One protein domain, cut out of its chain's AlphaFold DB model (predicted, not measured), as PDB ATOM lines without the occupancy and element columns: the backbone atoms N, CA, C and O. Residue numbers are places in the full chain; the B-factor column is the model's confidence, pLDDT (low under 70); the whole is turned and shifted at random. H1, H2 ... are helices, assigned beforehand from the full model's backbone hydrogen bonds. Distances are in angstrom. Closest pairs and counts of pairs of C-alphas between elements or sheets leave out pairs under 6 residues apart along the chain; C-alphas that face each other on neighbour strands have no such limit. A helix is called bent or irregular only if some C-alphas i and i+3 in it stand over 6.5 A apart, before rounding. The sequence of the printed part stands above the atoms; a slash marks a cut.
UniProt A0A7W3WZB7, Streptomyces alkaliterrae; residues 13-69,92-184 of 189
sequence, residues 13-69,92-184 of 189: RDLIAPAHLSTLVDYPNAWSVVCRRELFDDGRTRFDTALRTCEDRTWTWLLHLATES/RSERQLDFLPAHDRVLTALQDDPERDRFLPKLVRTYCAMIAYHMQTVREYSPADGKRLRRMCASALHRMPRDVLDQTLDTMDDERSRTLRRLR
ATOM      1  N   ARG A  13     -35.510  52.556  35.251       96.88
ATOM      2  CA  ARG A  13     -35.860  51.153  34.989       96.88
ATOM      3  C   ARG A  13     -34.709  50.324  34.409       96.88
ATOM      4  O   ARG A  13     -34.579  49.143  34.725       96.88
ATOM      5  N   ASP A  14     -33.823  50.944  33.630       95.69
ATOM      6  CA  ASP A  14     -32.654  50.264  33.063       95.69
ATOM      7  C   ASP A  14     -31.545  50.019  34.095       95.69
ATOM      8  O   ASP A  14     -30.615  49.264  33.834       95.69
ATOM      9  N   LEU A  15     -31.680  50.595  35.293       95.19
ATOM     10  CA  LEU A  15     -30.756  50.449  36.416       95.19
ATOM     11  C   LEU A  15     -31.245  49.443  37.471       95.19
ATOM     12  O   LEU A  15     -30.648  49.341  38.542       95.19
ATOM     13  N   ILE A  16     -32.331  48.709  37.196       96.69
ATOM     14  CA  ILE A  16     -32.863  47.656  38.078       96.69
ATOM     15  C   ILE A  16     -32.148  46.324  37.822       96.69
ATOM     16  O   ILE A  16     -31.717  45.645  38.755       96.69
ATOM     17  N   ALA A  17     -32.020  45.951  36.553       94.25
ATOM     18  CA  ALA A  17     -31.460  44.689  36.081       94.25
ATOM     19  C   ALA A  17     -29.982  44.864  35.652       94.25
ATOM     20  O   ALA A  17     -29.547  45.997  35.450       94.25
ATOM     21  N   PRO A  18     -29.190  43.783  35.491       94.75
ATOM     22  CA  PRO A  18     -29.542  42.366  35.612       94.75
ATOM     23  C   PRO A  18     -29.579  41.853  37.060       94.75
ATOM     24  O   PRO A  18     -28.997  42.437  37.970       94.75
ATOM     25  N   ALA A  19     -30.244  40.712  37.268       95.06
ATOM     26  CA  ALA A  19     -30.444  40.127  38.596       95.06
ATOM     27  C   ALA A  19     -29.136  39.776  39.322       95.06
ATOM     28  O   ALA A  19     -29.013  40.003  40.523       95.06
ATOM     29  N   HIS A  20     -28.159  39.230  38.594       90.19
ATOM     30  CA  HIS A  20     -26.928  38.671  39.155       90.19
ATOM     31  C   HIS A  20     -25.883  39.721  39.569       90.19
ATOM     32  O   HIS A  20     -24.926  39.363  40.252       90.19
ATOM     33  N   LEU A  21     -26.064  40.992  39.196       92.62
ATOM     34  CA  LEU A  21     -25.189  42.097  39.593       92.62
ATOM     35  C   LEU A  21     -25.860  42.953  40.658       92.62
ATOM     36  O   LEU A  21     -27.081  43.070  40.671       92.62
ATOM     37  N   SER A  22     -25.074  43.599  41.516       91.69
ATOM     38  CA  SER A  22     -25.591  44.681  42.356       91.69
ATOM     39  C   SER A  22     -25.908  45.890  41.480       91.69
ATOM     40  O   SER A  22     -25.037  46.381  40.762       91.69
ATOM     41  N   THR A  23     -27.142  46.373  41.540       94.62
ATOM     42  CA  THR A  23     -27.639  47.481  40.713       94.62
ATOM     43  C   THR A  23     -28.174  48.595  41.602       94.62
ATOM     44  O   THR A  23     -28.117  48.486  42.827       94.62
ATOM     45  N   LEU A  24     -28.657  49.699  41.026       92.12
ATOM     46  CA  LEU A  24     -28.982  50.895  41.805       92.12
ATOM     47  C   LEU A  24     -30.070  50.634  42.864       92.12
ATOM     48  O   LEU A  24     -29.969  51.148  43.977       92.12
ATOM     49  N   VAL A  25     -31.024  49.743  42.577       94.19
ATOM     50  CA  VAL A  25     -32.078  49.329  43.522       94.19
ATOM     51  C   VAL A  25     -31.583  48.554  44.750       94.19
ATOM     52  O   VAL A  25     -32.321  48.425  45.725       94.19
ATOM     53  N   ASP A  26     -30.342  48.053  44.752       93.94
ATOM     54  CA  ASP A  26     -29.744  47.408  45.932       93.94
ATOM     55  C   ASP A  26     -29.021  48.389  46.862       93.94
ATOM     56  O   ASP A  26     -28.516  47.974  47.908       93.94
ATOM     57  N   TYR A  27     -28.968  49.674  46.503       90.88
ATOM     58  CA  TYR A  27     -28.339  50.736  47.288       90.88
ATOM     59  C   TYR A  27     -29.420  51.697  47.794       90.88
ATOM     60  O   TYR A  27     -29.518  52.808  47.270       90.88
ATOM     61  N   PRO A  28     -30.225  51.304  48.804       91.44
ATOM     62  CA  PRO A  28     -31.360  52.083  49.298       91.44
ATOM     63  C   PRO A  28     -30.933  53.284  50.158       91.44
ATOM     64  O   PRO A  28     -31.418  53.520  51.257       91.44
ATOM     65  N   ASN A  29     -29.988  54.076  49.663       88.88
ATOM     66  CA  ASN A  29     -29.446  55.235  50.353       88.88
ATOM     67  C   ASN A  29     -30.337  56.453  50.099       88.88
ATOM     68  O   ASN A  29     -29.922  57.383  49.408       88.88
ATOM     69  N   ALA A  30     -31.553  56.456  50.652       90.38
ATOM     70  CA  ALA A  30     -32.524  57.533  50.434       90.38
ATOM     71  C   ALA A  30     -31.967  58.932  50.772       90.38
ATOM     72  O   ALA A  30     -32.269  59.905  50.090       90.38
ATOM     73  N   TRP A  31     -31.059  59.021  51.749       87.81
ATOM     74  CA  TRP A  31     -30.339  60.245  52.130       87.81
ATOM     75  C   TRP A  31     -29.391  60.805  51.052       87.81
ATOM     76  O   TRP A  31     -28.902  61.920  51.194       87.81
ATOM     77  N   SER A  32     -29.092  60.041  49.996       88.25
ATOM     78  CA  SER A  32     -28.218  60.450  48.882       88.25
ATOM     79  C   SER A  32     -28.970  60.758  47.588       88.25
ATOM     80  O   SER A  32     -28.346  60.887  46.537       88.25
ATOM     81  N   VAL A  33     -30.301  60.844  47.645       90.25
ATOM     82  CA  VAL A  33     -31.147  61.049  46.469       90.25
ATOM     83  C   VAL A  33     -31.734  62.458  46.490       90.25
ATOM     84  O   VAL A  33     -32.278  62.899  47.498       90.25
ATOM     85  N   VAL A  34     -31.651  63.151  45.353       91.19
ATOM     86  CA  VAL A  34     -32.359  64.414  45.108       91.19
ATOM     87  C   VAL A  34     -33.493  64.133  44.129       91.19
ATOM     88  O   VAL A  34     -33.252  63.650  43.024       91.19
ATOM     89  N   CYS A  35     -34.723  64.436  44.535       91.94
ATOM     90  CA  CYS A  35     -35.931  64.179  43.756       91.94
ATOM     91  C   CYS A  35     -36.658  65.483  43.430       91.94
ATOM     92  O   CYS A  35     -36.673  66.416  44.233       91.94
ATOM     93  N   ARG A  36     -37.334  65.516  42.277       92.19
ATOM     94  CA  ARG A  36     -38.377  66.516  42.024       92.19
ATOM     95  C   ARG A  36     -39.545  66.288  42.986       92.19
ATOM     96  O   ARG A  36     -39.885  65.141  43.273       92.19
ATOM     97  N   ARG A  37     -40.149  67.369  43.484       92.75
ATOM     98  CA  ARG A  37     -41.229  67.316  44.487       92.75
ATOM     99  C   ARG A  37     -42.464  66.588  43.945       92.75
ATOM    100  O   ARG A  37     -43.122  65.866  44.684       92.75
ATOM    101  N   GLU A  38     -42.734  66.753  42.656       91.38
ATOM    102  CA  GLU A  38     -43.923  66.250  41.963       91.38
ATOM    103  C   GLU A  38     -44.002  64.718  41.973       91.38
ATOM    104  O   GLU A  38     -45.090  64.153  41.917       91.38
ATOM    105  N   LEU A  39     -42.860  64.031  42.129       90.62
ATOM    106  CA  LEU A  39     -42.820  62.571  42.258       90.62
ATOM    107  C   LEU A  39     -43.650  62.063  43.443       90.62
ATOM    108  O   LEU A  39     -44.047  60.901  43.438       90.62
ATOM    109  N   PHE A  40     -43.915  62.912  44.441       91.44
ATOM    110  CA  PHE A  40     -44.628  62.564  45.670       91.44
ATOM    111  C   PHE A  40     -46.091  63.032  45.704       91.44
ATOM    112  O   PHE A  40     -46.749  62.842  46.738       91.44
ATOM    113  N   ASP A  41     -46.586  63.661  44.631       90.88
ATOM    114  CA  ASP A  41     -47.920  64.277  44.588       90.88
ATOM    115  C   ASP A  41     -49.043  63.221  44.627       90.88
ATOM    116  O   ASP A  41     -50.061  63.432  45.279       90.88
ATOM    117  N   ASP A  42     -48.828  62.046  44.030       86.75
ATOM    118  CA  ASP A  42     -49.777  60.918  44.059       86.75
ATOM    119  C   ASP A  42     -49.600  59.976  45.269       86.75
ATOM    120  O   ASP A  42     -50.331  58.996  45.428       86.75
ATOM    121  N   GLY A  43     -48.605  60.247  46.119       85.19
ATOM    122  CA  GLY A  43     -48.285  59.461  47.309       85.19
ATOM    123  C   GLY A  43     -47.631  58.092  47.066       85.19
ATOM    124  O   GLY A  43     -47.174  57.485  48.035       85.19
ATOM    125  N   ARG A  44     -47.518  57.606  45.822       79.88
ATOM    126  CA  ARG A  44     -47.021  56.248  45.501       79.88
ATOM    127  C   ARG A  44     -45.540  56.050  45.819       79.88
ATOM    128  O   ARG A  44     -45.107  54.927  46.058       79.88
ATOM    129  N   THR A  45     -44.773  57.135  45.853       86.44
ATOM    130  CA  THR A  45     -43.329  57.142  46.136       86.44
ATOM    131  C   THR A  45     -43.001  57.699  47.526       86.44
ATOM    132  O   THR A  45     -41.889  58.161  47.769       86.44
ATOM    133  N   ARG A  46     -43.950  57.687  48.473       91.62
ATOM    134  CA  ARG A  46     -43.678  58.034  49.881       91.62
ATOM    135  C   ARG A  46     -43.230  56.804  50.671       91.62
ATOM    136  O   ARG A  46     -43.514  55.673  50.279       91.62
ATOM    137  N   PHE A  47     -42.531  57.018  51.788       94.56
ATOM    138  CA  PHE A  47     -42.228  55.920  52.707       94.56
ATOM    139  C   PHE A  47     -43.513  55.321  53.272       94.56
ATOM    140  O   PHE A  47     -44.431  56.043  53.663       94.56
ATOM    141  N   ASP A  48     -43.547  53.994  53.330       92.56
ATOM    142  CA  ASP A  48     -44.615  53.265  53.994       92.56
ATOM    143  C   ASP A  48     -44.381  53.309  55.507       92.56
ATOM    144  O   ASP A  48     -43.470  52.669  56.030       92.56
ATOM    145  N   THR A  49     -45.201  54.088  56.212       92.44
ATOM    146  CA  THR A  49     -45.090  54.284  57.662       92.44
ATOM    147  C   THR A  49     -45.495  53.053  58.473       92.44
ATOM    148  O   THR A  49     -45.265  53.030  59.682       92.44
ATOM    149  N   ALA A  50     -46.072  52.025  57.839       92.62
ATOM    150  CA  ALA A  50     -46.351  50.749  58.490       92.62
ATOM    151  C   ALA A  50     -45.101  49.858  58.615       92.62
ATOM    152  O   ALA A  50     -45.105  48.917  59.410       92.62
ATOM    153  N   LEU A  51     -44.036  50.138  57.852       93.12
ATOM    154  CA  LEU A  51     -42.779  49.395  57.912       93.12
ATOM    155  C   LEU A  51     -41.867  49.965  59.004       93.12
ATOM    156  O   LEU A  51     -41.541  51.149  59.012       93.12
ATOM    157  N   ARG A  52     -41.402  49.104  59.915       91.25
ATOM    158  CA  ARG A  52     -40.425  49.462  60.963       91.25
ATOM    159  C   ARG A  52     -38.975  49.348  60.484       91.25
ATOM    160  O   ARG A  52     -38.060  49.746  61.205       91.25
ATOM    161  N   THR A  53     -38.759  48.733  59.320       90.31
ATOM    162  CA  THR A  53     -37.466  48.619  58.641       90.31
ATOM    163  C   THR A  53     -37.663  48.354  57.149       90.31
ATOM    164  O   THR A  53     -38.712  47.851  56.741       90.31
ATOM    165  N   CYS A  54     -36.615  48.581  56.350       92.56
ATOM    166  CA  CYS A  54     -36.584  48.330  54.903       92.56
ATOM    167  C   CYS A  54     -37.614  49.151  54.100       92.56
ATOM    168  O   CYS A  54     -37.917  48.829  52.944       92.56
ATOM    169  N   GLU A  55     -38.137  50.224  54.688       94.31
ATOM    170  CA  GLU A  55     -38.978  51.216  54.028       94.31
ATOM    171  C   GLU A  55     -38.217  51.937  52.910       94.31
ATOM    172  O   GLU A  55     -38.757  52.135  51.824       94.31
ATOM    173  N   ASP A  56     -36.932  52.221  53.133       94.50
ATOM    174  CA  ASP A  56     -35.990  52.782  52.161       94.50
ATOM    175  C   ASP A  56     -35.788  51.866  50.947       94.50
ATOM    176  O   ASP A  56     -35.716  52.319  49.802       94.50
ATOM    177  N   ARG A  57     -35.757  50.558  51.186       94.62
ATOM    178  CA  ARG A  57     -35.611  49.518  50.172       94.62
ATOM    179  C   ARG A  57     -36.840  49.433  49.281       94.62
ATOM    180  O   ARG A  57     -36.707  49.441  48.058       94.62
ATOM    181  N   THR A  58     -38.022  49.411  49.893       95.62
ATOM    182  CA  THR A  58     -39.306  49.451  49.175       95.62
ATOM    183  C   THR A  58     -39.414  50.731  48.357       95.62
ATOM    184  O   THR A  58     -39.681  50.690  47.158       95.62
ATOM    185  N   TRP A  59     -39.128  51.869  48.988       96.00
ATOM    186  CA  TRP A  59     -39.155  53.181  48.358       96.00
ATOM    187  C   TRP A  59     -38.221  53.280  47.155       96.00
ATOM    188  O   TRP A  59     -38.634  53.748  46.100       96.00
ATOM    189  N   THR A  60     -36.989  52.779  47.279       95.62
ATOM    190  CA  THR A  60     -36.009  52.801  46.186       95.62
ATOM    191  C   THR A  60     -36.547  52.062  44.965       95.62
ATOM    192  O   THR A  60     -36.461  52.580  43.855       95.62
ATOM    193  N   TRP A  61     -37.155  50.889  45.156       96.31
ATOM    194  CA  TRP A  61     -37.794  50.148  44.070       96.31
ATOM    195  C   TRP A  61     -38.945  50.923  43.430       96.31
ATOM    196  O   TRP A  61     -38.940  51.126  42.218       96.31
ATOM    197  N   LEU A  62     -39.901  51.393  44.235       94.94
ATOM    198  CA  LEU A  62     -41.067  52.124  43.729       94.94
ATOM    199  C   LEU A  62     -40.662  53.404  42.989       94.94
ATOM    200  O   LEU A  62     -41.228  53.714  41.944       94.94
ATOM    201  N   LEU A  63     -39.630  54.104  43.468       94.94
ATOM    202  CA  LEU A  63     -39.084  55.282  42.804       94.94
ATOM    203  C   LEU A  63     -38.528  54.947  41.413       94.94
ATOM    204  O   LEU A  63     -38.804  55.673  40.461       94.94
ATOM    205  N   HIS A  64     -37.783  53.844  41.266       95.25
ATOM    206  CA  HIS A  64     -37.256  53.425  39.961       95.25
ATOM    207  C   HIS A  64     -38.362  52.991  38.993       95.25
ATOM    208  O   HIS A  64     -38.233  53.209  37.791       95.25
ATOM    209  N   LEU A  65     -39.446  52.394  39.498       95.00
ATOM    210  CA  LEU A  65     -40.585  51.986  38.673       95.00
ATOM    211  C   LEU A  65     -41.430  53.180  38.204       95.00
ATOM    212  O   LEU A  65     -41.962  53.132  37.094       95.00
ATOM    213  N   ALA A  66     -41.536  54.229  39.026       92.56
ATOM    214  CA  ALA A  66     -42.391  55.394  38.789       92.56
ATOM    215  C   ALA A  66     -41.703  56.558  38.054       92.56
ATOM    216  O   ALA A  66     -42.385  57.440  37.539       92.56
ATOM    217  N   THR A  67     -40.369  56.597  38.023       93.62
ATOM    218  CA  THR A  67     -39.619  57.744  37.490       93.62
ATOM    219  C   THR A  67     -39.187  57.513  36.040       93.62
ATOM    220  O   THR A  67     -38.658  56.458  35.698       93.62
ATOM    221  N   GLU A  68     -39.342  58.534  35.194       93.88
ATOM    222  CA  GLU A  68     -38.997  58.462  33.765       93.88
ATOM    223  C   GLU A  68     -37.501  58.681  33.488       93.88
ATOM    224  O   GLU A  68     -36.931  58.056  32.593       93.88
ATOM    225  N   SER A  69     -36.843  59.538  34.275       95.50
ATOM    226  CA  SER A  69     -35.434  59.895  34.087       95.50
ATOM    227  C   SER A  69     -34.697  60.102  35.410       95.50
ATOM    228  O   SER A  69     -35.240  60.704  36.335       95.50
ATOM    229  N   ARG A  92     -31.423  42.654  67.225       74.69
ATOM    230  CA  ARG A  92     -32.076  41.415  66.758       74.69
ATOM    231  C   ARG A  92     -33.453  41.202  67.396       74.69
ATOM    232  O   ARG A  92     -33.645  40.340  68.246       74.69
ATOM    233  N   SER A  93     -34.417  42.019  66.984       77.81
ATOM    234  CA  SER A  93     -35.800  41.984  67.476       77.81
ATOM    235  C   SER A  93     -36.810  41.813  66.344       77.81
ATOM    236  O   SER A  93     -36.467  41.911  65.162       77.81
ATOM    237  N   GLU A  94     -38.083  41.634  66.705       79.94
ATOM    238  CA  GLU A  94     -39.194  41.570  65.750       79.94
ATOM    239  C   GLU A  94     -39.292  42.772  64.792       79.94
ATOM    240  O   GLU A  94     -39.896  42.661  63.727       79.94
ATOM    241  N   ARG A  95     -38.674  43.911  65.135       81.88
ATOM    242  CA  ARG A  95     -38.614  45.106  64.281       81.88
ATOM    243  C   ARG A  95     -37.837  44.862  62.990       81.88
ATOM    244  O   ARG A  95     -38.115  45.509  61.993       81.88
ATOM    245  N   GLN A  96     -36.896  43.914  62.992       85.50
ATOM    246  CA  GLN A  96     -36.131  43.555  61.797       85.50
ATOM    247  C   GLN A  96     -36.918  42.667  60.828       85.50
ATOM    248  O   GLN A  96     -36.436  42.424  59.730       85.50
ATOM    249  N   LEU A  97     -38.100  42.162  61.202       91.56
ATOM    250  CA  LEU A  97     -38.859  41.221  60.370       91.56
ATOM    251  C   LEU A  97     -39.579  41.897  59.197       91.56
ATOM    252  O   LEU A  97     -40.005  41.198  58.276       91.56
ATOM    253  N   ASP A  98     -39.678  43.230  59.194       94.44
ATOM    254  CA  ASP A  98     -40.443  43.958  58.176       94.44
ATOM    255  C   ASP A  98     -39.760  43.980  56.800       94.44
ATOM    256  O   ASP A  98     -40.375  44.376  55.815       94.44
ATOM    257  N   PHE A  99     -38.546  43.427  56.673       95.06
ATOM    258  CA  PHE A  99     -37.973  43.143  55.357       95.06
ATOM    259  C   PHE A  99     -38.876  42.220  54.518       95.06
ATOM    260  O   PHE A  99     -38.872  42.333  53.297       95.06
ATOM    261  N   LEU A 100     -39.655  41.326  55.141       96.25
ATOM    262  CA  LEU A 100     -40.596  40.447  54.436       96.25
ATOM    263  C   LEU A 100     -41.769  41.243  53.829       96.25
ATOM    264  O   LEU A 100     -41.881  41.261  52.604       96.25
ATOM    265  N   PRO A 101     -42.601  41.964  54.615       96.56
ATOM    266  CA  PRO A 101     -43.656  42.806  54.050       96.56
ATOM    267  C   PRO A 101     -43.122  43.900  53.110       96.56
ATOM    268  O   PRO A 101     -43.786  44.211  52.125       96.56
ATOM    269  N   ALA A 102     -41.913  44.429  53.338       96.12
ATOM    270  CA  ALA A 102     -41.256  45.362  52.421       96.12
ATOM    271  C   ALA A 102     -41.063  44.761  51.013       96.12
ATOM    272  O   ALA A 102     -41.488  45.342  50.014       96.12
ATOM    273  N   HIS A 103     -40.469  43.566  50.913       97.31
ATOM    274  CA  HIS A 103     -40.279  42.911  49.613       97.31
ATOM    275  C   HIS A 103     -41.601  42.405  49.019       97.31
ATOM    276  O   HIS A 103     -41.772  42.479  47.803       97.31
ATOM    277  N   ASP A 104     -42.546  41.949  49.849       96.38
ATOM    278  CA  ASP A 104     -43.891  41.570  49.395       96.38
ATOM    279  C   ASP A 104     -44.608  42.766  48.747       96.38
ATOM    280  O   ASP A 104     -45.276  42.606  47.730       96.38
ATOM    281  N   ARG A 105     -44.415  43.985  49.264       95.19
ATOM    282  CA  ARG A 105     -44.997  45.203  48.684       95.19
ATOM    283  C   ARG A 105     -44.424  45.531  47.307       95.19
ATOM    284  O   ARG A 105     -45.184  45.892  46.410       95.19
ATOM    285  N   VAL A 106     -43.115  45.362  47.110       96.00
ATOM    286  CA  VAL A 106     -42.504  45.500  45.774       96.00
ATOM    287  C   VAL A 106     -43.004  44.400  44.836       96.00
ATOM    288  O   VAL A 106     -43.283  44.672  43.671       96.00
ATOM    289  N   LEU A 107     -43.171  43.172  45.337       96.19
ATOM    290  CA  LEU A 107     -43.706  42.065  44.546       96.19
ATOM    291  C   LEU A 107     -45.129  42.366  44.065       96.19
ATOM    292  O   LEU A 107     -45.407  42.156  42.890       96.19
ATOM    293  N   THR A 108     -45.991  42.899  44.938       95.00
ATOM    294  CA  THR A 108     -47.336  43.370  44.576       95.00
ATOM    295  C   THR A 108     -47.276  44.483  43.535       95.00
ATOM    296  O   THR A 108     -47.977  44.406  42.536       95.00
ATOM    297  N   ALA A 109     -46.404  45.482  43.707       94.06
ATOM    298  CA  ALA A 109     -46.258  46.562  42.729       94.06
ATOM    299  C   ALA A 109     -45.829  46.057  41.339       94.06
ATOM    300  O   ALA A 109     -46.249  46.611  40.329       94.06
ATOM    301  N   LEU A 110     -45.027  44.988  41.278       96.25
ATOM    302  CA  LEU A 110     -44.634  44.360  40.018       96.25
ATOM    303  C   LEU A 110     -45.739  43.515  39.373       96.25
ATOM    304  O   LEU A 110     -45.581  43.154  38.213       96.25
ATOM    305  N   GLN A 111     -46.825  43.158  40.070       93.12
ATOM    306  CA  GLN A 111     -47.871  42.300  39.490       93.12
ATOM    307  C   GLN A 111     -48.527  42.934  38.262       93.12
ATOM    308  O   GLN A 111     -48.749  42.219  37.284       93.12
ATOM    309  N   ASP A 112     -48.741  44.248  38.317       90.38
ATOM    310  CA  ASP A 112     -49.378  45.048  37.267       90.38
ATOM    311  C   ASP A 112     -48.354  45.800  36.390       90.38
ATOM    312  O   ASP A 112     -48.731  46.608  35.541       90.38
ATOM    313  N   ASP A 113     -47.049  45.572  36.591       96.00
ATOM    314  CA  ASP A 113     -46.005  46.276  35.842       96.00
ATOM    315  C   ASP A 113     -45.804  45.652  34.447       96.00
ATOM    316  O   ASP A 113     -45.594  44.439  34.341       96.00
ATOM    317  N   PRO A 114     -45.788  46.448  33.361       96.75
ATOM    318  CA  PRO A 114     -45.582  45.928  32.005       96.75
ATOM    319  C   PRO A 114     -44.200  45.290  31.789       96.75
ATOM    320  O   PRO A 114     -44.032  44.488  30.875       96.75
ATOM    321  N   GLU A 115     -43.204  45.620  32.613       97.56
ATOM    322  CA  GLU A 115     -41.856  45.043  32.579       97.56
ATOM    323  C   GLU A 115     -41.619  44.060  33.740       97.56
ATOM    324  O   GLU A 115     -40.473  43.758  34.085       97.56
ATOM    325  N   ARG A 116     -42.690  43.524  34.342       97.19
ATOM    326  CA  ARG A 116     -42.629  42.558  35.447       97.19
ATOM    327  C   ARG A 116     -41.585  41.469  35.232       97.19
ATOM    328  O   ARG A 116     -40.725  41.283  36.091       97.19
ATOM    329  N   ASP A 117     -41.630  40.771  34.101       96.75
ATOM    330  CA  ASP A 117     -40.763  39.613  33.840       96.75
ATOM    331  C   ASP A 117     -39.280  39.997  33.769       96.75
ATOM    332  O   ASP A 117     -38.403  39.214  34.136       96.75
ATOM    333  N   ARG A 118     -38.985  41.245  33.384       97.31
ATOM    334  CA  ARG A 118     -37.629  41.804  33.384       97.31
ATOM    335  C   ARG A 118     -37.107  42.026  34.806       97.31
ATOM    336  O   ARG A 118     -35.916  41.838  35.063       97.31
ATOM    337  N   PHE A 119     -37.969  42.445  35.732       98.19
ATOM    338  CA  PHE A 119     -37.574  42.867  37.083       98.19
ATOM    339  C   PHE A 119     -37.755  41.793  38.152       98.19
ATOM    340  O   PHE A 119     -37.052  41.794  39.165       98.19
ATOM    341  N   LEU A 120     -38.659  40.847  37.930       97.62
ATOM    342  CA  LEU A 120     -38.991  39.802  38.884       97.62
ATOM    343  C   LEU A 120     -37.773  38.937  39.278       97.62
ATOM    344  O   LEU A 120     -37.583  38.740  40.481       97.62
ATOM    345  N   PRO A 121     -36.874  38.513  38.359       97.81
ATOM    346  CA  PRO A 121     -35.660  37.789  38.742       97.81
ATOM    347  C   PRO A 121     -34.757  38.590  39.680       97.81
ATOM    348  O   PRO A 121     -34.152  38.038  40.602       97.81
ATOM    349  N   LYS A 122     -34.686  39.914  39.483       98.00
ATOM    350  CA  LYS A 122     -33.911  40.804  40.346       98.00
ATOM    351  C   LYS A 122     -34.505  40.849  41.750       98.00
ATOM    352  O   LYS A 122     -33.782  40.618  42.720       98.00
ATOM    353  N   LEU A 123     -35.808  41.110  41.858       97.94
ATOM    354  CA  LEU A 123     -36.486  41.183  43.150       97.94
ATOM    355  C   LEU A 123     -36.387  39.854  43.910       97.94
ATOM    356  O   LEU A 123     -36.010  39.853  45.081       97.94
ATOM    357  N   VAL A 124     -36.680  38.729  43.248       97.94
ATOM    358  CA  VAL A 124     -36.657  37.393  43.865       97.94
ATOM    359  C   VAL A 124     -35.260  37.045  44.368       97.94
ATOM    360  O   VAL A 124     -35.126  36.597  45.509       97.94
ATOM    361  N   ARG A 125     -34.207  37.311  43.584       97.69
ATOM    362  CA  ARG A 125     -32.823  37.080  44.023       97.69
ATOM    363  C   ARG A 125     -32.465  37.901  45.250       97.69
ATOM    364  O   ARG A 125     -31.904  37.361  46.207       97.69
ATOM    365  N   THR A 126     -32.805  39.182  45.247       96.50
ATOM    366  CA  THR A 126     -32.503  40.064  46.369       96.50
ATOM    367  C   THR A 126     -33.307  39.687  47.622       96.50
ATOM    368  O   THR A 126     -32.758  39.666  48.725       96.50
ATOM    369  N   TYR A 127     -34.570  39.286  47.463       97.31
ATOM    370  CA  TYR A 127     -35.404  38.797  48.559       97.31
ATOM    371  C   TYR A 127     -34.853  37.478  49.137       97.31
ATOM    372  O   TYR A 127     -34.698  37.344  50.352       97.31
ATOM    373  N   CYS A 128     -34.442  36.534  48.283       98.00
ATOM    374  CA  CYS A 128     -33.771  35.297  48.694       98.00
ATOM    375  C   CYS A 128     -32.474  35.567  49.468       98.00
ATOM    376  O   CYS A 128     -32.224  34.929  50.492       98.00
ATOM    377  N   ALA A 129     -31.663  36.529  49.020       96.06
ATOM    378  CA  ALA A 129     -30.439  36.922  49.715       96.06
ATOM    379  C   ALA A 129     -30.725  37.481  51.121       96.06
ATOM    380  O   ALA A 129     -30.051  37.092  52.076       96.06
ATOM    381  N   MET A 130     -31.757  38.323  51.268       95.38
ATOM    382  CA  MET A 130     -32.194  38.838  52.572       95.38
ATOM    383  C   MET A 130     -32.686  37.718  53.493       95.38
ATOM    384  O   MET A 130     -32.267  37.640  54.648       95.38
ATOM    385  N   ILE A 131     -33.511  36.797  52.982       97.31
ATOM    386  CA  ILE A 131     -33.962  35.632  53.756       97.31
ATOM    387  C   ILE A 131     -32.758  34.805  54.221       97.31
ATOM    388  O   ILE A 131     -32.684  34.449  55.396       97.31
ATOM    389  N   ALA A 132     -31.806  34.512  53.332       96.88
ATOM    390  CA  ALA A 132     -30.627  33.725  53.675       96.88
ATOM    391  C   ALA A 132     -29.774  34.407  54.760       96.88
ATOM    392  O   ALA A 132     -29.381  33.746  55.720       96.88
ATOM    393  N   TYR A 133     -29.569  35.726  54.663       93.69
ATOM    394  CA  TYR A 133     -28.870  36.514  55.681       93.69
ATOM    395  C   TYR A 133     -29.540  36.404  57.061       93.69
ATOM    396  O   TYR A 133     -28.890  36.065  58.051       93.69
ATOM    397  N   HIS A 134     -30.858  36.606  57.131       93.62
ATOM    398  CA  HIS A 134     -31.602  36.479  58.387       93.62
ATOM    399  C   HIS A 134     -31.639  35.034  58.916       93.62
ATOM    400  O   HIS A 134     -31.743  34.812  60.121       93.62
ATOM    401  N   MET A 135     -31.531  34.027  58.044       95.12
ATOM    402  CA  MET A 135     -31.416  32.624  58.456       95.12
ATOM    403  C   MET A 135     -30.046  32.275  59.035       95.12
ATOM    404  O   MET A 135     -29.986  31.447  59.944       95.12
ATOM    405  N   GLN A 136     -28.969  32.907  58.567       92.50
ATOM    406  CA  GLN A 136     -27.632  32.734  59.144       92.50
ATOM    407  C   GLN A 136     -27.554  33.314  60.565       92.50
ATOM    408  O   GLN A 136     -26.967  32.697  61.450       92.50
ATOM    409  N   THR A 137     -28.230  34.437  60.813       90.62
ATOM    410  CA  THR A 137     -28.237  35.137  62.112       90.62
ATOM    411  C   THR A 137     -29.419  34.760  63.009       90.62
ATOM    412  O   THR A 137     -29.559  35.283  64.112       90.62
ATOM    413  N   VAL A 138     -30.266  33.803  62.604       92.31
ATOM    414  CA  VAL A 138     -31.511  33.447  63.320       92.31
ATOM    415  C   VAL A 138     -31.296  33.045  64.786       92.31
ATOM    416  O   VAL A 138     -32.217  33.142  65.592       92.31
ATOM    417  N   ARG A 139     -30.095  32.564  65.138       90.88
ATOM    418  CA  ARG A 139     -29.733  32.158  66.507       90.88
ATOM    419  C   ARG A 139     -29.546  33.340  67.461       90.88
ATOM    420  O   ARG A 139     -29.590  33.130  68.663       90.88
ATOM    421  N   GLU A 140     -29.348  34.543  66.928       90.94
ATOM    422  CA  GLU A 140     -29.198  35.778  67.705       90.94
ATOM    423  C   GLU A 140     -30.555  36.376  68.119       90.94
ATOM    424  O   GLU A 140     -30.609  37.282  68.944       90.94
ATOM    425  N   TYR A 141     -31.660  35.880  67.553       90.62
ATOM    426  CA  TYR A 141     -33.012  36.287  67.928       90.62
ATOM    427  C   TYR A 141     -33.495  35.516  69.157       90.62
ATOM    428  O   TYR A 141     -33.067  34.386  69.417       90.62
ATOM    429  N   SER A 142     -34.485  36.077  69.857       91.31
ATOM    430  CA  SER A 142     -35.238  35.319  70.857       91.31
ATOM    431  C   SER A 142     -35.820  34.030  70.233       91.31
ATOM    432  O   SER A 142     -36.148  34.008  69.040       91.31
ATOM    433  N   PRO A 143     -36.006  32.938  70.999       92.56
ATOM    434  CA  PRO A 143     -36.588  31.707  70.462       92.56
ATOM    435  C   PRO A 143     -37.959  31.909  69.795       92.56
ATOM    436  O   PRO A 143     -38.254  31.275  68.776       92.56
ATOM    437  N   ALA A 144     -38.785  32.807  70.345       92.88
ATOM    438  CA  ALA A 144     -40.094  33.152  69.801       92.88
ATOM    439  C   ALA A 144     -39.971  33.862  68.442       92.88
ATOM    440  O   ALA A 144     -40.582  33.424  67.460       92.88
ATOM    441  N   ASP A 145     -39.114  34.882  68.350       92.12
ATOM    442  CA  ASP A 145     -38.893  35.634  67.112       92.12
ATOM    443  C   ASP A 145     -38.224  34.775  66.040       92.12
ATOM    444  O   ASP A 145     -38.655  34.773  64.891       92.12
ATOM    445  N   GLY A 146     -37.241  33.949  66.406       94.06
ATOM    446  CA  GLY A 146     -36.591  33.024  65.476       94.06
ATOM    447  C   GLY A 146     -37.543  31.947  64.931       94.06
ATOM    448  O   GLY A 146     -37.373  31.468  63.803       94.06
ATOM    449  N   LYS A 147     -38.564  31.544  65.700       93.81
ATOM    450  CA  LYS A 147     -39.641  30.658  65.221       93.81
ATOM    451  C   LYS A 147     -40.577  31.399  64.265       93.81
ATOM    452  O   LYS A 147     -40.919  30.849  63.215       93.81
ATOM    453  N   ARG A 148     -40.962  32.633  64.603       94.44
ATOM    454  CA  ARG A 148     -41.798  33.502  63.760       94.44
ATOM    455  C   ARG A 148     -41.118  33.806  62.424       94.44
ATOM    456  O   ARG A 148     -41.701  33.524  61.380       94.44
ATOM    457  N   LEU A 149     -39.867  34.257  62.454       94.94
ATOM    458  CA  LEU A 149     -39.045  34.555  61.282       94.94
ATOM    459  C   LEU A 149     -38.959  33.351  60.334       94.94
ATOM    460  O   LEU A 149     -39.231  33.482  59.146       94.94
ATOM    461  N   ARG A 150     -38.674  32.145  60.850       95.69
ATOM    462  CA  ARG A 150     -38.635  30.923  60.025       95.69
ATOM    463  C   ARG A 150     -39.961  30.631  59.321       95.69
ATOM    464  O   ARG A 150     -39.942  30.270  58.148       95.69
ATOM    465  N   ARG A 151     -41.091  30.780  60.020       95.56
ATOM    466  CA  ARG A 151     -42.428  30.585  59.431       95.56
ATOM    467  C   ARG A 151     -42.706  31.611  58.338       95.56
ATOM    468  O   ARG A 151     -43.109  31.231  57.244       95.56
ATOM    469  N   MET A 152     -42.448  32.888  58.616       96.06
ATOM    470  CA  MET A 152     -42.701  33.959  57.655       96.06
ATOM    471  C   MET A 152     -41.814  33.827  56.411       96.06
ATOM    472  O   MET A 152     -42.324  33.933  55.302       96.06
ATOM    473  N   CYS A 153     -40.526  33.507  56.572       97.12
ATOM    474  CA  CYS A 153     -39.626  33.272  55.444       97.12
ATOM    475  C   CYS A 153     -40.033  32.053  54.602       97.12
ATOM    476  O   CYS A 153     -40.007  32.133  53.379       97.12
ATOM    477  N   ALA A 154     -40.433  30.934  55.223       97.00
ATOM    478  CA  ALA A 154     -40.941  29.779  54.476       97.00
ATOM    479  C   ALA A 154     -42.199  30.152  53.676       97.00
ATOM    480  O   ALA A 154     -42.297  29.858  52.487       97.00
ATOM    481  N   SER A 155     -43.127  30.874  54.309       96.19
ATOM    482  CA  SER A 155     -44.337  31.384  53.664       96.19
ATOM    483  C   SER A 155     -44.020  32.328  52.491       96.19
ATOM    484  O   SER A 155     -44.613  32.188  51.424       96.19
ATOM    485  N   ALA A 156     -43.043  33.230  52.642       96.94
ATOM    486  CA  ALA A 156     -42.590  34.118  51.570       96.94
ATOM    487  C   ALA A 156     -42.021  33.341  50.374       96.94
ATOM    488  O   ALA A 156     -42.425  33.589  49.240       96.94
ATOM    489  N   LEU A 157     -41.166  32.338  50.616       97.44
ATOM    490  CA  LEU A 157     -40.638  31.469  49.555       97.44
ATOM    491  C   LEU A 157     -41.750  30.727  48.798       97.44
ATOM    492  O   LEU A 157     -41.616  30.489  47.603       97.44
ATOM    493  N   HIS A 158     -42.852  30.368  49.460       95.00
ATOM    494  CA  HIS A 158     -43.993  29.727  48.799       95.00
ATOM    495  C   HIS A 158     -44.862  30.682  47.972       95.00
ATOM    496  O   HIS A 158     -45.542  30.215  47.059       95.00
ATOM    497  N   ARG A 159     -44.856  31.987  48.275       93.44
ATOM    498  CA  ARG A 159     -45.589  33.008  47.504       93.44
ATOM    499  C   ARG A 159     -44.847  33.466  46.248       93.44
ATOM    500  O   ARG A 159     -45.480  33.999  45.341       93.44
ATOM    501  N   MET A 160     -43.527  33.296  46.197       95.50
ATOM    502  CA  MET A 160     -42.727  33.680  45.033       95.50
ATOM    503  C   MET A 160     -43.091  32.836  43.795       95.50
ATOM    504  O   MET A 160     -43.369  31.641  43.934       95.50
ATOM    505  N   PRO A 161     -43.038  33.415  42.579       95.31
ATOM    506  CA  PRO A 161     -43.181  32.664  41.330       95.31
ATOM    507  C   PRO A 161     -42.166  31.518  41.251       95.31
ATOM    508  O   PRO A 161     -40.969  31.723  41.465       95.31
ATOM    509  N   ARG A 162     -42.663  30.293  41.035       95.50
ATOM    510  CA  ARG A 162     -41.891  29.054  41.238       95.50
ATOM    511  C   ARG A 162     -40.719  28.928  40.273       95.50
ATOM    512  O   ARG A 162     -39.623  28.611  40.710       95.50
ATOM    513  N   ASP A 163     -40.967  29.207  39.004       96.50
ATOM    514  CA  ASP A 163     -39.991  29.211  37.918       96.50
ATOM    515  C   ASP A 163     -38.830  30.173  38.206       96.50
ATOM    516  O   ASP A 163     -37.664  29.775  38.195       96.50
ATOM    517  N   VAL A 164     -39.150  31.416  38.579       97.25
ATOM    518  CA  VAL A 164     -38.144  32.435  38.904       97.25
ATOM    519  C   VAL A 164     -37.382  32.073  40.179       97.25
ATOM    520  O   VAL A 164     -36.166  32.272  40.258       97.25
ATOM    521  N   LEU A 165     -38.071  31.533  41.190       97.75
ATOM    522  CA  LEU A 165     -37.437  31.082  42.426       97.75
ATOM    523  C   LEU A 165     -36.491  29.903  42.179       97.75
ATOM    524  O   LEU A 165     -35.373  29.926  42.685       97.75
ATOM    525  N   ASP A 166     -36.904  28.889  41.423       97.44
ATOM    526  CA  ASP A 166     -36.068  27.722  41.134       97.44
ATOM    527  C   ASP A 166     -34.795  28.139  40.378       97.44
ATOM    528  O   ASP A 166     -33.693  27.859  40.854       97.44
ATOM    529  N   GLN A 167     -34.924  28.950  39.321       96.50
ATOM    530  CA  GLN A 167     -33.773  29.501  38.595       96.50
ATOM    531  C   GLN A 167     -32.861  30.351  39.498       96.50
ATOM    532  O   GLN A 167     -31.629  30.308  39.407       96.50
ATOM    533  N   THR A 168     -33.451  31.136  40.402       96.69
ATOM    534  CA  THR A 168     -32.689  31.917  41.380       96.69
ATOM    535  C   THR A 168     -31.879  30.999  42.292       96.69
ATOM    536  O   THR A 168     -30.689  31.232  42.491       96.69
ATOM    537  N   LEU A 169     -32.492  29.942  42.829       96.31
ATOM    538  CA  LEU A 169     -31.826  28.999  43.727       96.31
ATOM    539  C   LEU A 169     -30.743  28.173  43.024       96.31
ATOM    540  O   LEU A 169     -29.798  27.755  43.690       96.31
ATOM    541  N   ASP A 170     -30.860  27.934  41.720       96.12
ATOM    542  CA  ASP A 170     -29.839  27.243  40.919       96.12
ATOM    543  C   ASP A 170     -28.605  28.122  40.644       96.12
ATOM    544  O   ASP A 170     -27.518  27.608  40.403       96.12
ATOM    545  N   THR A 171     -28.748  29.451  40.711       93.81
ATOM    546  CA  THR A 171     -27.682  30.430  40.403       93.81
ATOM    547  C   THR A 171     -27.142  31.168  41.634       93.81
ATOM    548  O   THR A 171     -26.335  32.101  41.533       93.81
ATOM    549  N   MET A 172     -27.634  30.842  42.828       93.62
ATOM    550  CA  MET A 172     -27.072  31.316  44.096       93.62
ATOM    551  C   MET A 172     -25.915  30.423  44.541       93.62
ATOM    552  O   MET A 172     -25.797  29.284  44.109       93.62
ATOM    553  N   ASP A 173     -25.081  30.938  45.442       93.81
ATOM    554  CA  ASP A 173     -24.062  30.125  46.101       93.81
ATOM    555  C   ASP A 173     -24.687  28.945  46.878       93.81
ATOM    556  O   ASP A 173     -25.813  29.026  47.392       93.81
ATOM    557  N   ASP A 174     -23.943  27.840  46.973       92.88
ATOM    558  CA  ASP A 174     -24.429  26.561  47.506       92.88
ATOM    559  C   ASP A 174     -24.923  26.644  48.952       92.88
ATOM    560  O   ASP A 174     -25.816  25.895  49.368       92.88
ATOM    561  N   GLU A 175     -24.327  27.512  49.768       93.75
ATOM    562  CA  GLU A 175     -24.721  27.674  51.165       93.75
ATOM    563  C   GLU A 175     -26.102  28.323  51.270       93.75
ATOM    564  O   GLU A 175     -27.002  27.778  51.931       93.75
ATOM    565  N   ARG A 176     -26.303  29.451  50.576       95.00
ATOM    566  CA  ARG A 176     -27.602  30.126  50.540       95.00
ATOM    567  C   ARG A 176     -28.659  29.245  49.888       95.00
ATOM    568  O   ARG A 176     -29.734  29.079  50.467       95.00
ATOM    569  N   SER A 177     -28.349  28.616  48.753       95.25
ATOM    570  CA  SER A 177     -29.290  27.739  48.045       95.25
ATOM    571  C   SER A 177     -29.770  26.585  48.934       95.25
ATOM    572  O   SER A 177     -30.977  26.395  49.110       95.25
ATOM    573  N   ARG A 178     -28.858  25.866  49.606       95.50
ATOM    574  CA  ARG A 178     -29.232  24.784  50.538       95.50
ATOM    575  C   ARG A 178     -30.077  25.284  51.706       95.50
ATOM    576  O   ARG A 178     -31.043  24.617  52.085       95.50
ATOM    577  N   THR A 179     -29.732  26.437  52.278       95.75
ATOM    578  CA  THR A 179     -30.485  27.039  53.389       95.75
ATOM    579  C   THR A 179     -31.923  27.347  52.980       95.75
ATOM    580  O   THR A 179     -32.864  26.949  53.672       95.75
ATOM    581  N   LEU A 180     -32.105  27.988  51.825       97.06
ATOM    582  CA  LEU A 180     -33.415  28.365  51.299       97.06
ATOM    583  C   LEU A 180     -34.240  27.144  50.878       97.06
ATOM    584  O   LEU A 180     -35.416  27.059  51.227       97.06
ATOM    585  N   ARG A 181     -33.633  26.144  50.225       96.25
ATOM    586  CA  ARG A 181     -34.315  24.885  49.867       96.25
ATOM    587  C   ARG A 181     -34.809  24.131  51.100       96.25
ATOM    588  O   ARG A 181     -35.958  23.697  51.132       96.25
ATOM    589  N   ARG A 182     -33.982  24.022  52.147       94.75
ATOM    590  CA  ARG A 182     -34.385  23.417  53.431       94.75
ATOM    591  C   ARG A 182     -35.523  24.183  54.093       94.75
ATOM    592  O   ARG A 182     -36.393  23.570  54.707       94.75
ATOM    593  N   LEU A 183     -35.511  25.511  53.991       94.94
ATOM    594  CA  LEU A 183     -36.568  26.349  54.539       94.94
ATOM    595  C   LEU A 183     -37.886  26.163  53.779       94.94
ATOM    596  O   LEU A 183     -38.911  25.970  54.425       94.94
ATOM    597  N   ARG A 184     -37.836  26.135  52.441       93.75
ATOM    598  CA  ARG A 184     -38.983  25.892  51.549       93.75
ATOM    599  C   ARG A 184     -39.573  24.485  51.688       93.75
ATOM    600  O   ARG A 184     -40.758  24.293  51.461       93.75
TER     601      ARG A 184
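What this domain is: This is residues 13 to 69 and 92 to 184 of the 189 residues of a protein of Streptomyces alkaliterrae (UniProt A0A7W3WZB7). Three long helices, H3, H4 and H5, make an up-and-down bundle, with H2 alongside H3 on one side and the hairpin of H6 and H7 packed across H4 on the other; short H1 lies at the far end beyond H2. A winding stretch without a named element, residues 13 to 36, passes H2 on its way to H1. The 150 printed residues hold seven named helices, in the order H1 to H7, and no named strand, and the class is all helix. The whole is compact, with a radius of gyration of the C-alphas of 15.5 A and spans of 45 by 31 by 25 A.

Where its parts are: The longest helix by residues, H4, holds residues 116 to 136 and measures 29.7 A, from C-alpha 116 at (-42.629, 42.558, 35.447) to C-alpha 136 at (-27.632, 32.734, 59.144). H3 is residues 94 to 111, 27.7 A, and H5 is residues 143 to 159, 24.7 A. Two helices are only just irregular: in H3 C-alphas 96 and 99 are 6.7 A apart, and in H4 C-alphas 118 and 121 are 7.0 A apart. H2, residues 55 to 66, is 16.2 A long. H1 is residues 37 to 40, and H6 is residues 162 to 170. H7, residues 174 to 184, ends at C-alpha 184 at (-38.983, 25.892, 51.549).

How they stand to each other: H4 is the hub, touching four helices. It forms a helical hairpin with H3, at a shallow tilt of 13 degrees, opposite ways; their closest C-alphas, of Leu 110 and Arg 116, are 5.3 A apart. H4 and H5 only just touch, with 3 pairs of C-alphas within 8 A, the closest those of Ile 131 and Cys 153 at 6.4 A. H3 touches H5, closest at Glu 94 and Asp 145, 6.1 A between C-alphas. H2 touches H3 at residues 102 to 109 alone, the same way at a shallow tilt of 11 degrees; the closest C-alphas, of Thr 58 and Ala 102, are 5.6 A apart. H6 touches H4 at a steep tilt of 56 degrees, closest at Thr 168 and Arg 125, 5.8 A between C-alphas. H7 stands about perpendicular to H4, at 87 degrees, and touches it closest at Arg 176 and Ala 132, 5.7 A between C-alphas. H1 is close to H2 but not clearly touching, the C-alphas of Leu 39 and Ala 66 being 8.0 A apart. Every O i to N i+4 pair is within hydrogen-bond range in H2, H5, H6 and H7, against 10 of 14 in H3 and 15 of 17 in H4; H1 is too short for such a pair.

The domain as a whole: The two C-alphas farthest apart, of Ser 69 and Pro 143, are 46.0 A apart. Residues 70 to 91 are cut out, and C-alphas 69 and 92 stand 37.7 A apart across the cut. The link from H1 to H2 is long, with 14 residues. The mean pLDDT of the printed part is 93.7, and no printed residue is under 70.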